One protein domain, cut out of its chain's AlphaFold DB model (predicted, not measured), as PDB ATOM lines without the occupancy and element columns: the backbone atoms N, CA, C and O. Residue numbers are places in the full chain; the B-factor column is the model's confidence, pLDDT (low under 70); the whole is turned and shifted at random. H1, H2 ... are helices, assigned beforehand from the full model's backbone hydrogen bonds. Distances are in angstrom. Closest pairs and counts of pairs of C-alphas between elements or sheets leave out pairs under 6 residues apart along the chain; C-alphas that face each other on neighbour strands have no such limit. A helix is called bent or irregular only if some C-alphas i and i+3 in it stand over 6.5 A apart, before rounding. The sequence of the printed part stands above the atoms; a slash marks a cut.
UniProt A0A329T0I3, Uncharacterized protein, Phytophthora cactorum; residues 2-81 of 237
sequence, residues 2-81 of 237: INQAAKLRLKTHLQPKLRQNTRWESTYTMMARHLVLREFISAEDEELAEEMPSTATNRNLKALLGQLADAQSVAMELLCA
ATOM      1  N   ILE A   2     140.531  77.822 167.039       66.00
ATOM      2  CA  ILE A   2     139.410  78.625 167.551       66.00
ATOM      3  C   ILE A   2     138.987  79.579 166.429       66.00
ATOM      4  O   ILE A   2     139.833  80.297 165.902       66.00
ATOM      5  N   ASN A   3     137.708  79.575 166.041       82.00
ATOM      6  CA  ASN A   3     137.220  80.490 165.005       82.00
ATOM      7  C   ASN A   3     137.250  81.954 165.493       82.00
ATOM      8  O   ASN A   3     137.195  82.225 166.695       82.00
ATOM      9  N   GLN A   4     137.319  82.914 164.567       80.81
ATOM     10  CA  GLN A   4     137.461  84.341 164.901       80.81
ATOM     11  C   GLN A   4     136.314  84.861 165.796       80.81
ATOM     12  O   GLN A   4     136.527  85.656 166.711       80.81
ATOM     13  N   ALA A   5     135.099  84.326 165.629       82.19
ATOM     14  CA  ALA A   5     133.964  84.634 166.500       82.19
ATOM     15  C   ALA A   5     134.187  84.197 167.961       82.19
ATOM     16  O   ALA A   5     133.810  84.917 168.885       82.19
ATOM     17  N   ALA A   6     134.802  83.036 168.195       83.50
ATOM     18  CA  ALA A   6     135.139  82.572 169.535       83.50
ATOM     19  C   ALA A   6     136.302  83.372 170.142       83.50
ATOM     20  O   ALA A   6     136.234  83.690 171.328       83.50
ATOM     21  N   LYS A   7     137.299  83.791 169.345       84.31
ATOM     22  CA  LYS A   7     138.337  84.732 169.808       84.31
ATOM     23  C   LYS A   7     137.727  86.065 170.262       84.31
ATOM     24  O   LYS A   7     138.086  86.578 171.318       84.31
ATOM     25  N   LEU A   8     136.765  86.602 169.508       86.06
ATOM     26  CA  LEU A   8     136.076  87.849 169.856       86.06
ATOM     27  C   LEU A   8     135.246  87.719 171.143       86.06
ATOM     28  O   LEU A   8     135.267  88.622 171.976       86.06
ATOM     29  N   ARG A   9     134.572  86.577 171.344       88.44
ATOM     30  CA  ARG A   9     133.778  86.294 172.557       88.44
ATOM     31  C   ARG A   9     134.599  86.285 173.845       88.44
ATOM     32  O   ARG A   9     134.041  86.539 174.905       88.44
ATOM     33  N   LEU A  10     135.901  86.008 173.762       87.94
ATOM     34  CA  LEU A  10     136.807  86.106 174.911       87.94
ATOM     35  C   LEU A  10     137.076  87.560 175.320       87.94
ATOM     36  O   LEU A  10     137.420  87.811 176.470       87.94
ATOM     37  N   LYS A  11     136.919  88.514 174.394       88.81
ATOM     38  CA  LYS A  11     137.188  89.940 174.622       88.81
ATOM     39  C   LYS A  11     135.925  90.763 174.871       88.81
ATOM     40  O   LYS A  11     135.977  91.752 175.593       88.81
ATOM     41  N   THR A  12     134.795  90.391 174.268       90.00
ATOM     42  CA  THR A  12     133.525  91.113 174.411       90.00
ATOM     43  C   THR A  12     132.316  90.197 174.232       90.00
ATOM     44  O   THR A  12     132.345  89.228 173.477       90.00
ATOM     45  N   HIS A  13     131.210  90.531 174.900       89.06
ATOM     46  CA  HIS A  13     129.917  89.860 174.717       89.06
ATOM     47  C   HIS A  13     129.219  90.273 173.407       89.06
ATOM     48  O   HIS A  13     128.237  89.653 172.990       89.06
ATOM     49  N   LEU A  14     129.696  91.341 172.760       90.81
ATOM     50  CA  LEU A  14     129.116  91.863 171.531       90.81
ATOM     51  C   LEU A  14     129.404  90.936 170.348       90.81
ATOM     52  O   LEU A  14     130.517  90.461 170.146       90.81
ATOM     53  N   GLN A  15     128.385  90.731 169.517       89.12
ATOM     54  CA  GLN A  15     128.501  89.959 168.280       89.12
ATOM     55  C   GLN A  15     128.480  90.873 167.048       89.12
ATOM     56  O   GLN A  15     127.818  91.922 167.090       89.12
ATOM     57  N   PRO A  16     129.161  90.492 165.953       89.25
ATOM     58  CA  PRO A  16     129.013  91.158 164.667       89.25
ATOM     59  C   PRO A  16     127.553  91.147 164.207       89.25
ATOM     60  O   PRO A  16     126.830  90.171 164.415       89.25
ATOM     61  N   LYS A  17     127.121  92.237 163.575       91.81
ATOM     62  CA  LYS A  17     125.824  92.319 162.899       91.81
ATOM     63  C   LYS A  17     126.068  92.266 161.400       91.81
ATOM     64  O   LYS A  17     126.949  92.961 160.914       91.81
ATOM     65  N   LEU A  18     125.295  91.453 160.689       89.69
ATOM     66  CA  LEU A  18     125.343  91.379 159.230       89.69
ATOM     67  C   LEU A  18     124.286  92.301 158.622       89.69
ATOM     68  O   LEU A  18     123.200  92.467 159.186       89.69
ATOM     69  N   ARG A  19     124.593  92.861 157.450       89.56
ATOM     70  CA  ARG A  19     123.619  93.591 156.637       89.56
ATOM     71  C   ARG A  19     122.476  92.657 156.233       89.56
ATOM     72  O   ARG A  19     122.701  91.508 155.858       89.56
ATOM     73  N   GLN A  20     121.250  93.163 156.287       85.69
ATOM     74  CA  GLN A  20     120.044  92.442 155.892       85.69
ATOM     75  C   GLN A  20     119.228  93.333 154.959       85.69
ATOM     76  O   GLN A  20     118.651  94.320 155.401       85.69
ATOM     77  N   ASN A  21     119.145  92.967 153.679       77.19
ATOM     78  CA  ASN A  21     118.496  93.802 152.659       77.19
ATOM     79  C   ASN A  21     117.035  94.147 152.981       77.19
ATOM     80  O   ASN A  21     116.557  95.199 152.582       77.19
ATOM     81  N   THR A  22     116.336  93.286 153.721       72.88
ATOM     82  CA  THR A  22     114.932  93.480 154.103       72.88
ATOM     83  C   THR A  22     114.739  94.322 155.366       72.88
ATOM     84  O   THR A  22     113.605  94.600 155.734       72.88
ATOM     85  N   ARG A  23     115.812  94.719 156.065       78.44
ATOM     86  CA  ARG A  23     115.726  95.535 157.284       78.44
ATOM     87  C   ARG A  23     116.371  96.894 157.063       78.44
ATOM     88  O   ARG A  23     117.584  96.972 156.865       78.44
ATOM     89  N   TRP A  24     115.558  97.940 157.185       80.12
ATOM     90  CA  TRP A  24     115.924  99.328 156.887       80.12
ATOM     91  C   TRP A  24     117.133  99.806 157.712       80.12
ATOM     92  O   TRP A  24     118.046 100.419 157.175       80.12
ATOM     93  N   GLU A  25     117.216  99.406 158.984       86.25
ATOM     94  CA  GLU A  25     118.302  99.773 159.908       86.25
ATOM     95  C   GLU A  25     119.607  98.959 159.718       86.25
ATOM     96  O   GLU A  25     120.651  99.256 160.312       86.25
ATOM     97  N   SER A  26     119.590  97.879 158.931       88.88
ATOM     98  CA  SER A  26     120.666  96.875 158.992       88.88
ATOM     99  C   SER A  26     122.047  97.416 158.614       88.88
ATOM    100  O   SER A  26     123.038  97.046 159.242       88.88
ATOM    101  N   THR A  27     122.125  98.311 157.628       90.06
ATOM    102  CA  THR A  27     123.388  98.927 157.206       90.06
ATOM    103  C   THR A  27     123.945  99.832 158.304       90.06
ATOM    104  O   THR A  27     125.111  99.689 158.674       90.06
ATOM    105  N   TYR A  28     123.106 100.701 158.878       91.44
ATOM    106  CA  TYR A  28     123.498 101.610 159.957       91.44
ATOM    107  C   TYR A  28     123.979 100.831 161.188       91.44
ATOM    108  O   TYR A  28     125.078 101.053 161.693       91.44
ATOM    109  N   THR A  29     123.205  99.835 161.630       92.31
ATOM    110  CA  THR A  29     123.574  99.018 162.796       92.31
ATOM    111  C   THR A  29     124.792  98.141 162.578       92.31
ATOM    112  O   THR A  29     125.541  97.917 163.530       92.31
ATOM    113  N   MET A  30     125.002  97.632 161.363       94.25
ATOM    114  CA  MET A  30     126.221  96.909 161.007       94.25
ATOM    115  C   MET A  30     127.441  97.823 161.151       94.25
ATOM    116  O   MET A  30     128.396  97.451 161.833       94.25
ATOM    117  N   MET A  31     127.402  99.022 160.563       91.69
ATOM    118  CA  MET A  31     128.511  99.982 160.622       91.69
ATOM    119  C   MET A  31     128.780 100.458 162.052       91.69
ATOM    120  O   MET A  31     129.921 100.418 162.512       91.69
ATOM    121  N   ALA A  32     127.731 100.821 162.794       92.81
ATOM    122  CA  ALA A  32     127.841 101.192 164.202       92.81
ATOM    123  C   ALA A  32     128.451 100.054 165.037       92.81
ATOM    124  O   ALA A  32     129.342 100.280 165.855       92.81
ATOM    125  N   ARG A  33     128.025  98.803 164.798       93.56
ATOM    126  CA  ARG A  33     128.580  97.629 165.483       93.56
ATOM    127  C   ARG A  33     130.045  97.397 165.121       93.56
ATOM    128  O   ARG A  33     130.817  97.057 166.012       93.56
ATOM    129  N   HIS A  34     130.430  97.583 163.860       90.94
ATOM    130  CA  HIS A  34     131.818  97.446 163.421       90.94
ATOM    131  C   HIS A  34     132.743  98.427 164.150       90.94
ATOM    132  O   HIS A  34     133.762  98.002 164.690       90.94
ATOM    133  N   LEU A  35     132.363  99.709 164.243       91.00
ATOM    134  CA  LEU A  35     133.175 100.724 164.927       91.00
ATOM    135  C   LEU A  35     133.404 100.397 166.409       91.00
ATOM    136  O   LEU A  35     134.500 100.627 166.906       91.00
ATOM    137  N   VAL A  36     132.410  99.813 167.087       92.38
ATOM    138  CA  VAL A  36     132.544  99.353 168.482       92.38
ATOM    139  C   VAL A  36     133.413  98.098 168.582       92.38
ATOM    140  O   VAL A  36     134.253  97.988 169.467       92.38
ATOM    141  N   LEU A  37     133.225  97.125 167.684       90.25
ATOM    142  CA  LEU A  37     133.976  95.866 167.725       90.25
ATOM    143  C   LEU A  37     135.454  96.034 167.367       90.25
ATOM    144  O   LEU A  37     136.275  95.244 167.830       90.25
ATOM    145  N   ARG A  38     135.794  97.057 166.576       86.94
ATOM    146  CA  ARG A  38     137.167  97.341 166.149       86.94
ATOM    147  C   ARG A  38     138.144  97.446 167.318       86.94
ATOM    148  O   ARG A  38     139.261  96.968 167.189       86.94
ATOM    149  N   GLU A  39     137.731  98.016 168.449       86.88
ATOM    150  CA  GLU A  39     138.587  98.171 169.637       86.88
ATOM    151  C   GLU A  39     139.014  96.827 170.253       86.88
ATOM    152  O   GLU A  39     140.024  96.745 170.947       86.88
ATOM    153  N   PHE A  40     138.274  95.753 169.968       87.19
ATOM    154  CA  PHE A  40     138.546  94.408 170.475       87.19
ATOM    155  C   PHE A  40     139.286  93.527 169.455       87.19
ATOM    156  O   PHE A  40     139.807  92.463 169.804       87.19
ATOM    157  N   ILE A  41     139.355  93.950 168.193       84.12
ATOM    158  CA  ILE A  41     140.053  93.228 167.129       84.12
ATOM    159  C   ILE A  41     141.564  93.450 167.278       84.12
ATOM    160  O   ILE A  41     142.018  94.576 167.453       84.12
ATOM    161  N   SER A  42     142.348  92.364 167.262       78.25
ATOM    162  CA  SER A  42     143.808  92.469 167.379       78.25
ATOM    163  C   SER A  42     144.396  93.071 166.107       78.25
ATOM    164  O   SER A  42     144.104  92.575 165.025       78.25
ATOM    165  N   ALA A  43     145.250  94.088 166.236       74.88
ATOM    166  CA  ALA A  43     146.008  94.636 165.108       74.88
ATOM    167  C   ALA A  43     147.154  93.711 164.651       74.88
ATOM    168  O   ALA A  43     147.702  93.905 163.576       74.88
ATOM    169  N   GLU A  44     147.507  92.723 165.477       76.25
ATOM    170  CA  GLU A  44     148.588  91.756 165.235       76.25
ATOM    171  C   GLU A  44     148.106  90.485 164.511       76.25
ATOM    172  O   GLU A  44     148.918  89.644 164.138       76.25
ATOM    173  N   ASP A  45     146.790  90.303 164.348       82.25
ATOM    174  CA  ASP A  45     146.235  89.174 163.594       82.25
ATOM    175  C   ASP A  45     146.335  89.513 162.096       82.25
ATOM    176  O   ASP A  45     145.517  90.271 161.584       82.25
ATOM    177  N   GLU A  46     147.385  89.018 161.430       80.31
ATOM    178  CA  GLU A  46     147.745  89.348 160.037       80.31
ATOM    179  C   GLU A  46     146.621  89.008 159.042       80.31
ATOM    180  O   GLU A  46     146.288  89.831 158.192       80.31
ATOM    181  N   GLU A  47     145.945  87.866 159.232       82.56
ATOM    182  CA  GLU A  47     144.775  87.443 158.442       82.56
ATOM    183  C   GLU A  47     143.637  88.469 158.541       82.56
ATOM    184  O   GLU A  47     142.962  88.782 157.562       82.56
ATOM    185  N   LEU A  48     143.418  89.022 159.735       79.38
ATOM    186  CA  LEU A  48     142.371  90.011 159.955       79.38
ATOM    187  C   LEU A  48     142.820  91.424 159.562       79.38
ATOM    188  O   LEU A  48     141.989  92.232 159.160       79.38
ATOM    189  N   ALA A  49     144.112  91.736 159.661       80.62
ATOM    190  CA  ALA A  49     144.666  93.038 159.310       80.62
ATOM    191  C   ALA A  49     144.501  93.356 157.815       80.62
ATOM    192  O   ALA A  49     144.223  94.509 157.486       80.62
ATOM    193  N   GLU A  50     144.608  92.350 156.937       84.19
ATOM    194  CA  GLU A  50     144.363  92.493 155.493       84.19
ATOM    195  C   GLU A  50     142.897  92.831 155.167       84.19
ATOM    196  O   GLU A  50     142.625  93.655 154.294       84.19
ATOM    197  N   GLU A  51     141.948  92.250 155.905       84.75
ATOM    198  CA  GLU A  51     140.502  92.457 155.713       84.75
ATOM    199  C   GLU A  51     139.983  93.749 156.368       84.75
ATOM    200  O   GLU A  51     138.887  94.240 156.066       84.75
ATOM    201  N   MET A  52     140.739  94.313 157.314       84.44
ATOM    202  CA  MET A  52     140.296  95.477 158.071       84.44
ATOM    203  C   MET A  52     140.417  96.767 157.248       84.44
ATOM    204  O   MET A  52     141.452  97.043 156.638       84.44
ATOM    205  N   PRO A  53     139.397  97.649 157.281       86.56
ATOM    206  CA  PRO A  53     139.486  98.934 156.607       86.56
ATOM    207  C   PRO A  53     140.664  99.755 157.137       86.56
ATOM    208  O   PRO A  53     140.929  99.780 158.345       86.56
ATOM    209  N   SER A  54     141.309 100.520 156.255       88.44
ATOM    210  CA  SER A  54     142.385 101.430 156.658       88.44
ATOM    211  C   SER A  54     141.929 102.411 157.751       88.44
ATOM    212  O   SER A  54     140.741 102.719 157.909       88.44
ATOM    213  N   THR A  55     142.873 102.973 158.508       86.62
ATOM    214  CA  THR A  55     142.550 103.995 159.520       86.62
ATOM    215  C   THR A  55     141.866 105.221 158.906       86.62
ATOM    216  O   THR A  55     140.964 105.782 159.528       86.62
ATOM    217  N   ALA A  56     142.241 105.613 157.684       89.44
ATOM    218  CA  ALA A  56     141.581 106.693 156.953       89.44
ATOM    219  C   ALA A  56     140.130 106.326 156.600       89.44
ATOM    220  O   ALA A  56     139.212 107.085 156.909       89.44
ATOM    221  N   THR A  57     139.906 105.123 156.065       90.88
ATOM    222  CA  THR A  57     138.564 104.608 155.753       90.88
ATOM    223  C   THR A  57     137.680 104.574 156.996       90.88
ATOM    224  O   THR A  57     136.535 105.008 156.950       90.88
ATOM    225  N   ASN A  58     138.213 104.142 158.138       89.81
ATOM    226  CA  ASN A  58     137.475 104.121 159.401       89.81
ATOM    227  C   ASN A  58     137.065 105.517 159.896       89.81
ATOM    228  O   ASN A  58     135.973 105.679 160.440       89.81
ATOM    229  N   ARG A  59     137.914 106.538 159.710       90.94
ATOM    230  CA  ARG A  59     137.547 107.930 160.029       90.94
ATOM    231  C   ARG A  59     136.407 108.409 159.131       90.94
ATOM    232  O   ARG A  59     135.450 108.984 159.642       90.94
ATOM    233  N   ASN A  60     136.470 108.090 157.839       92.38
ATOM    234  CA  ASN A  60     135.407 108.408 156.885       92.38
ATOM    235  C   ASN A  60     134.100 107.680 157.232       92.38
ATOM    236  O   ASN A  60     133.045 108.303 157.232       92.38
ATOM    237  N   LEU A  61     134.160 106.397 157.610       91.19
ATOM    238  CA  LEU A  61     132.995 105.628 158.065       91.19
ATOM    239  C   LEU A  61     132.357 106.239 159.314       91.19
ATOM    240  O   LEU A  61     131.136 106.311 159.400       91.19
ATOM    241  N   LYS A  62     133.163 106.706 160.276       92.56
ATOM    242  CA  LYS A  62     132.651 107.372 161.479       92.56
ATOM    243  C   LYS A  62     131.951 108.693 161.147       92.56
ATOM    244  O   LYS A  62     130.895 108.964 161.710       92.56
ATOM    245  N   ALA A  63     132.510 109.483 160.231       92.44
ATOM    246  CA  ALA A  63     131.877 110.713 159.757       92.44
ATOM    247  C   ALA A  63     130.561 110.424 159.013       92.44
ATOM    248  O   ALA A  63     129.541 111.040 159.316       92.44
ATOM    249  N   LEU A  64     130.564 109.434 158.115       90.69
ATOM    250  CA  LEU A  64     129.378 109.000 157.377       90.69
ATOM    251  C   LEU A  64     128.280 108.482 158.312       90.69
ATOM    252  O   LEU A  64     127.112 108.797 158.119       90.69
ATOM    253  N   LEU A  65     128.639 107.718 159.348       91.19
ATOM    254  CA  LEU A  65     127.673 107.240 160.336       91.19
ATOM    255  C   LEU A  65     126.997 108.405 161.072       91.19
ATOM    256  O   LEU A  65     125.800 108.339 161.325       91.19
ATOM    257  N   GLY A  66     127.746 109.473 161.365       89.38
ATOM    258  CA  GLY A  66     127.189 110.705 161.920       89.38
ATOM    259  C   GLY A  66     126.187 111.369 160.975       89.38
ATOM    260  O   GLY A  66     125.096 111.717 161.404       89.38
ATOM    261  N   GLN A  67     126.513 111.468 159.683       86.62
ATOM    262  CA  GLN A  67     125.600 112.021 158.669       86.62
ATOM    263  C   GLN A  67     124.331 111.176 158.490       86.62
ATOM    264  O   GLN A  67     123.250 111.711 158.277       86.62
ATOM    265  N   LEU A  68     124.447 109.849 158.581       87.38
ATOM    266  CA  LEU A  68     123.314 108.932 158.438       87.38
ATOM    267  C   LEU A  68     122.446 108.827 159.698       87.38
ATOM    268  O   LEU A  68     121.391 108.197 159.633       87.38
ATOM    269  N   ALA A  69     122.865 109.396 160.832       89.88
ATOM    270  CA  ALA A  69     122.127 109.290 162.088       89.88
ATOM    271  C   ALA A  69     120.731 109.921 161.986       89.88
ATOM    272  O   ALA A  69     119.752 109.303 162.406       89.88
ATOM    273  N   ASP A  70     120.627 111.090 161.351       88.88
ATOM    274  CA  ASP A  70     119.353 111.793 161.168       88.88
ATOM    275  C   ASP A  70     118.421 111.017 160.227       88.88
ATOM    276  O   ASP A  70     117.258 110.769 160.553       88.88
ATOM    277  N   ALA A  71     118.953 110.526 159.100       87.31
ATOM    278  CA  ALA A  71     118.209 109.682 158.164       87.31
ATOM    279  C   ALA A  71     117.718 108.382 158.825       87.31
ATOM    280  O   ALA A  71     116.581 107.959 158.614       87.31
ATOM    281  N   GLN A  72     118.559 107.762 159.659       88.50
ATOM    282  CA  GLN A  72     118.190 106.581 160.433       88.50
ATOM    283  C   GLN A  72     117.081 106.903 161.441       88.50
ATOM    284  O   GLN A  72     116.147 106.116 161.572       88.50
ATOM    285  N   SER A  73     117.156 108.042 162.131       89.19
ATOM    286  CA  SER A  73     116.123 108.476 163.077       89.19
ATOM    287  C   SER A  73     114.770 108.647 162.385       89.19
ATOM    288  O   SER A  73     113.776 108.071 162.825       89.19
ATOM    289  N   VAL A  74     114.737 109.358 161.254       88.19
ATOM    290  CA  VAL A  74     113.519 109.549 160.449       88.19
ATOM    291  C   VAL A  74     112.965 108.213 159.952       88.19
ATOM    292  O   VAL A  74     111.766 107.965 160.064       88.19
ATOM    293  N   ALA A  75     113.821 107.311 159.461       85.94
ATOM    294  CA  ALA A  75     113.393 105.982 159.027       85.94
ATOM    295  C   ALA A  75     112.753 105.167 160.165       85.94
ATOM    296  O   ALA A  75     111.786 104.445 159.926       85.94
ATOM    297  N   MET A  76     113.261 105.283 161.397       85.25
ATOM    298  CA  MET A  76     112.682 104.596 162.556       85.25
ATOM    299  C   MET A  76     111.334 105.184 162.967       85.25
ATOM    300  O   MET A  76     110.414 104.417 163.251       85.25
ATOM    301  N   GLU A  77     111.187 106.508 162.936       86.62
ATOM    302  CA  GLU A  77     109.903 107.163 163.205       86.62
ATOM    303  C   GLU A  77     108.846 106.786 162.159       86.62
ATOM    304  O   GLU A  77     107.738 106.392 162.515       86.62
ATOM    305  N   LEU A  78     109.205 106.756 160.870       83.94
ATOM    306  CA  LEU A  78     108.308 106.317 159.787       83.94
ATOM    307  C   LEU A  78     107.854 104.850 159.917       83.94
ATOM    308  O   LEU A  78     106.810 104.460 159.380       83.94
ATOM    309  N   LEU A  79     108.631 104.021 160.621       77.00
ATOM    310  CA  LEU A  79     108.279 102.635 160.934       77.00
ATOM    311  C   LEU A  79     107.388 102.514 162.185       77.00
ATOM    312  O   LEU A  79     106.773 101.455 162.386       77.00
ATOM    313  N   CYS A  80     107.286 103.548 163.020       69.62
ATOM    314  CA  CYS A  80     106.390 103.588 164.173       69.62
ATOM    315  C   CYS A  80     104.941 103.880 163.733       69.62
ATOM    316  O   CYS A  80     104.674 104.585 162.769       69.62
ATOM    317  N   ALA A  81     103.975 103.223 164.380       61.97
ATOM    318  CA  ALA A  81     102.676 102.903 163.773       61.97
ATOM    319  C   ALA A  81     101.576 103.975 163.909       61.97
ATOM    320  O   ALA A  81     100.403 103.645 163.746       61.97
TER     321      ALA A  81
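What this domain is: This is residues 2 to 81 of the 237 residues of an uncharacterized protein of Phytophthora cactorum (UniProt A0A329T0I3). A loose, elongated arrangement has H2 in the middle, with the long bent helix H4 running back past it on one side and H1 with the unnamed stretch 12 to 25 on the other. Short H3 lies at one end, beyond the end of H2, and arm H4b makes the other end. The printed part has 80 residues with four named helices, in the order H1, H2, H3, H4, and no named strand; the class is all helix. The whole is loose, with a radius of gyration of the C-alphas of 14.6 A and spans of 45 by 27 by 20 A.

Where its parts are: H1 is residues 4 to 11, beginning at C-alpha 4 (137.461, 84.341, 164.901). H2 is residues 26 to 40, 21.4 A long, and is neither bent nor irregular, but only just: C-alphas 36 and 39 are 6.3 A apart. H3 is residues 46 to 51. H4, residues 55 to 79, was assigned as one helix by its hydrogen bonds but is bent, with C-alphas 67 and 70 6.7 A apart. Its arms are H4a, residues 55 to 67, 18.8 A, and H4b, residues 70 to 79, 14.4 A, ending at C-alpha 79 (108.279, 102.635, 160.934).

How they stand to each other: H1 and H2 are close but not clearly touching; their closest C-alphas, of Lys 11 and Phe 40, are 6.2 A apart. H2 and H4a touch, closest at the C-alphas of Tyr 28 and Leu 65, 7.0 A, and run opposite ways at a steep tilt of 42 degrees. H4a and H4b stand at a steep tilt of 50 degrees. H2 and H4b are close but not clearly touching, with the C-alphas of Tyr 28 and Gln 72 closest at 7.3 A. H3 is apart from H1, H2, H4a and H4b. Every O i to N i+4 pair is within hydrogen-bond range in H4a and H4b, against 3 of 4 in H1, 9 of 11 in H2 and 1 of 2 in H3.

The domain as a whole: The two C-alphas farthest apart, of Glu 44 and Ala 81, are 47.3 A apart. The printed part has no cut. The link from H1 to H2 is long, 14 residues; those from H2 to H3 and from H3 to H4 are tight. Mean pLDDT of the printed part is 86.0, with residues 2, 80 and 81 under 70.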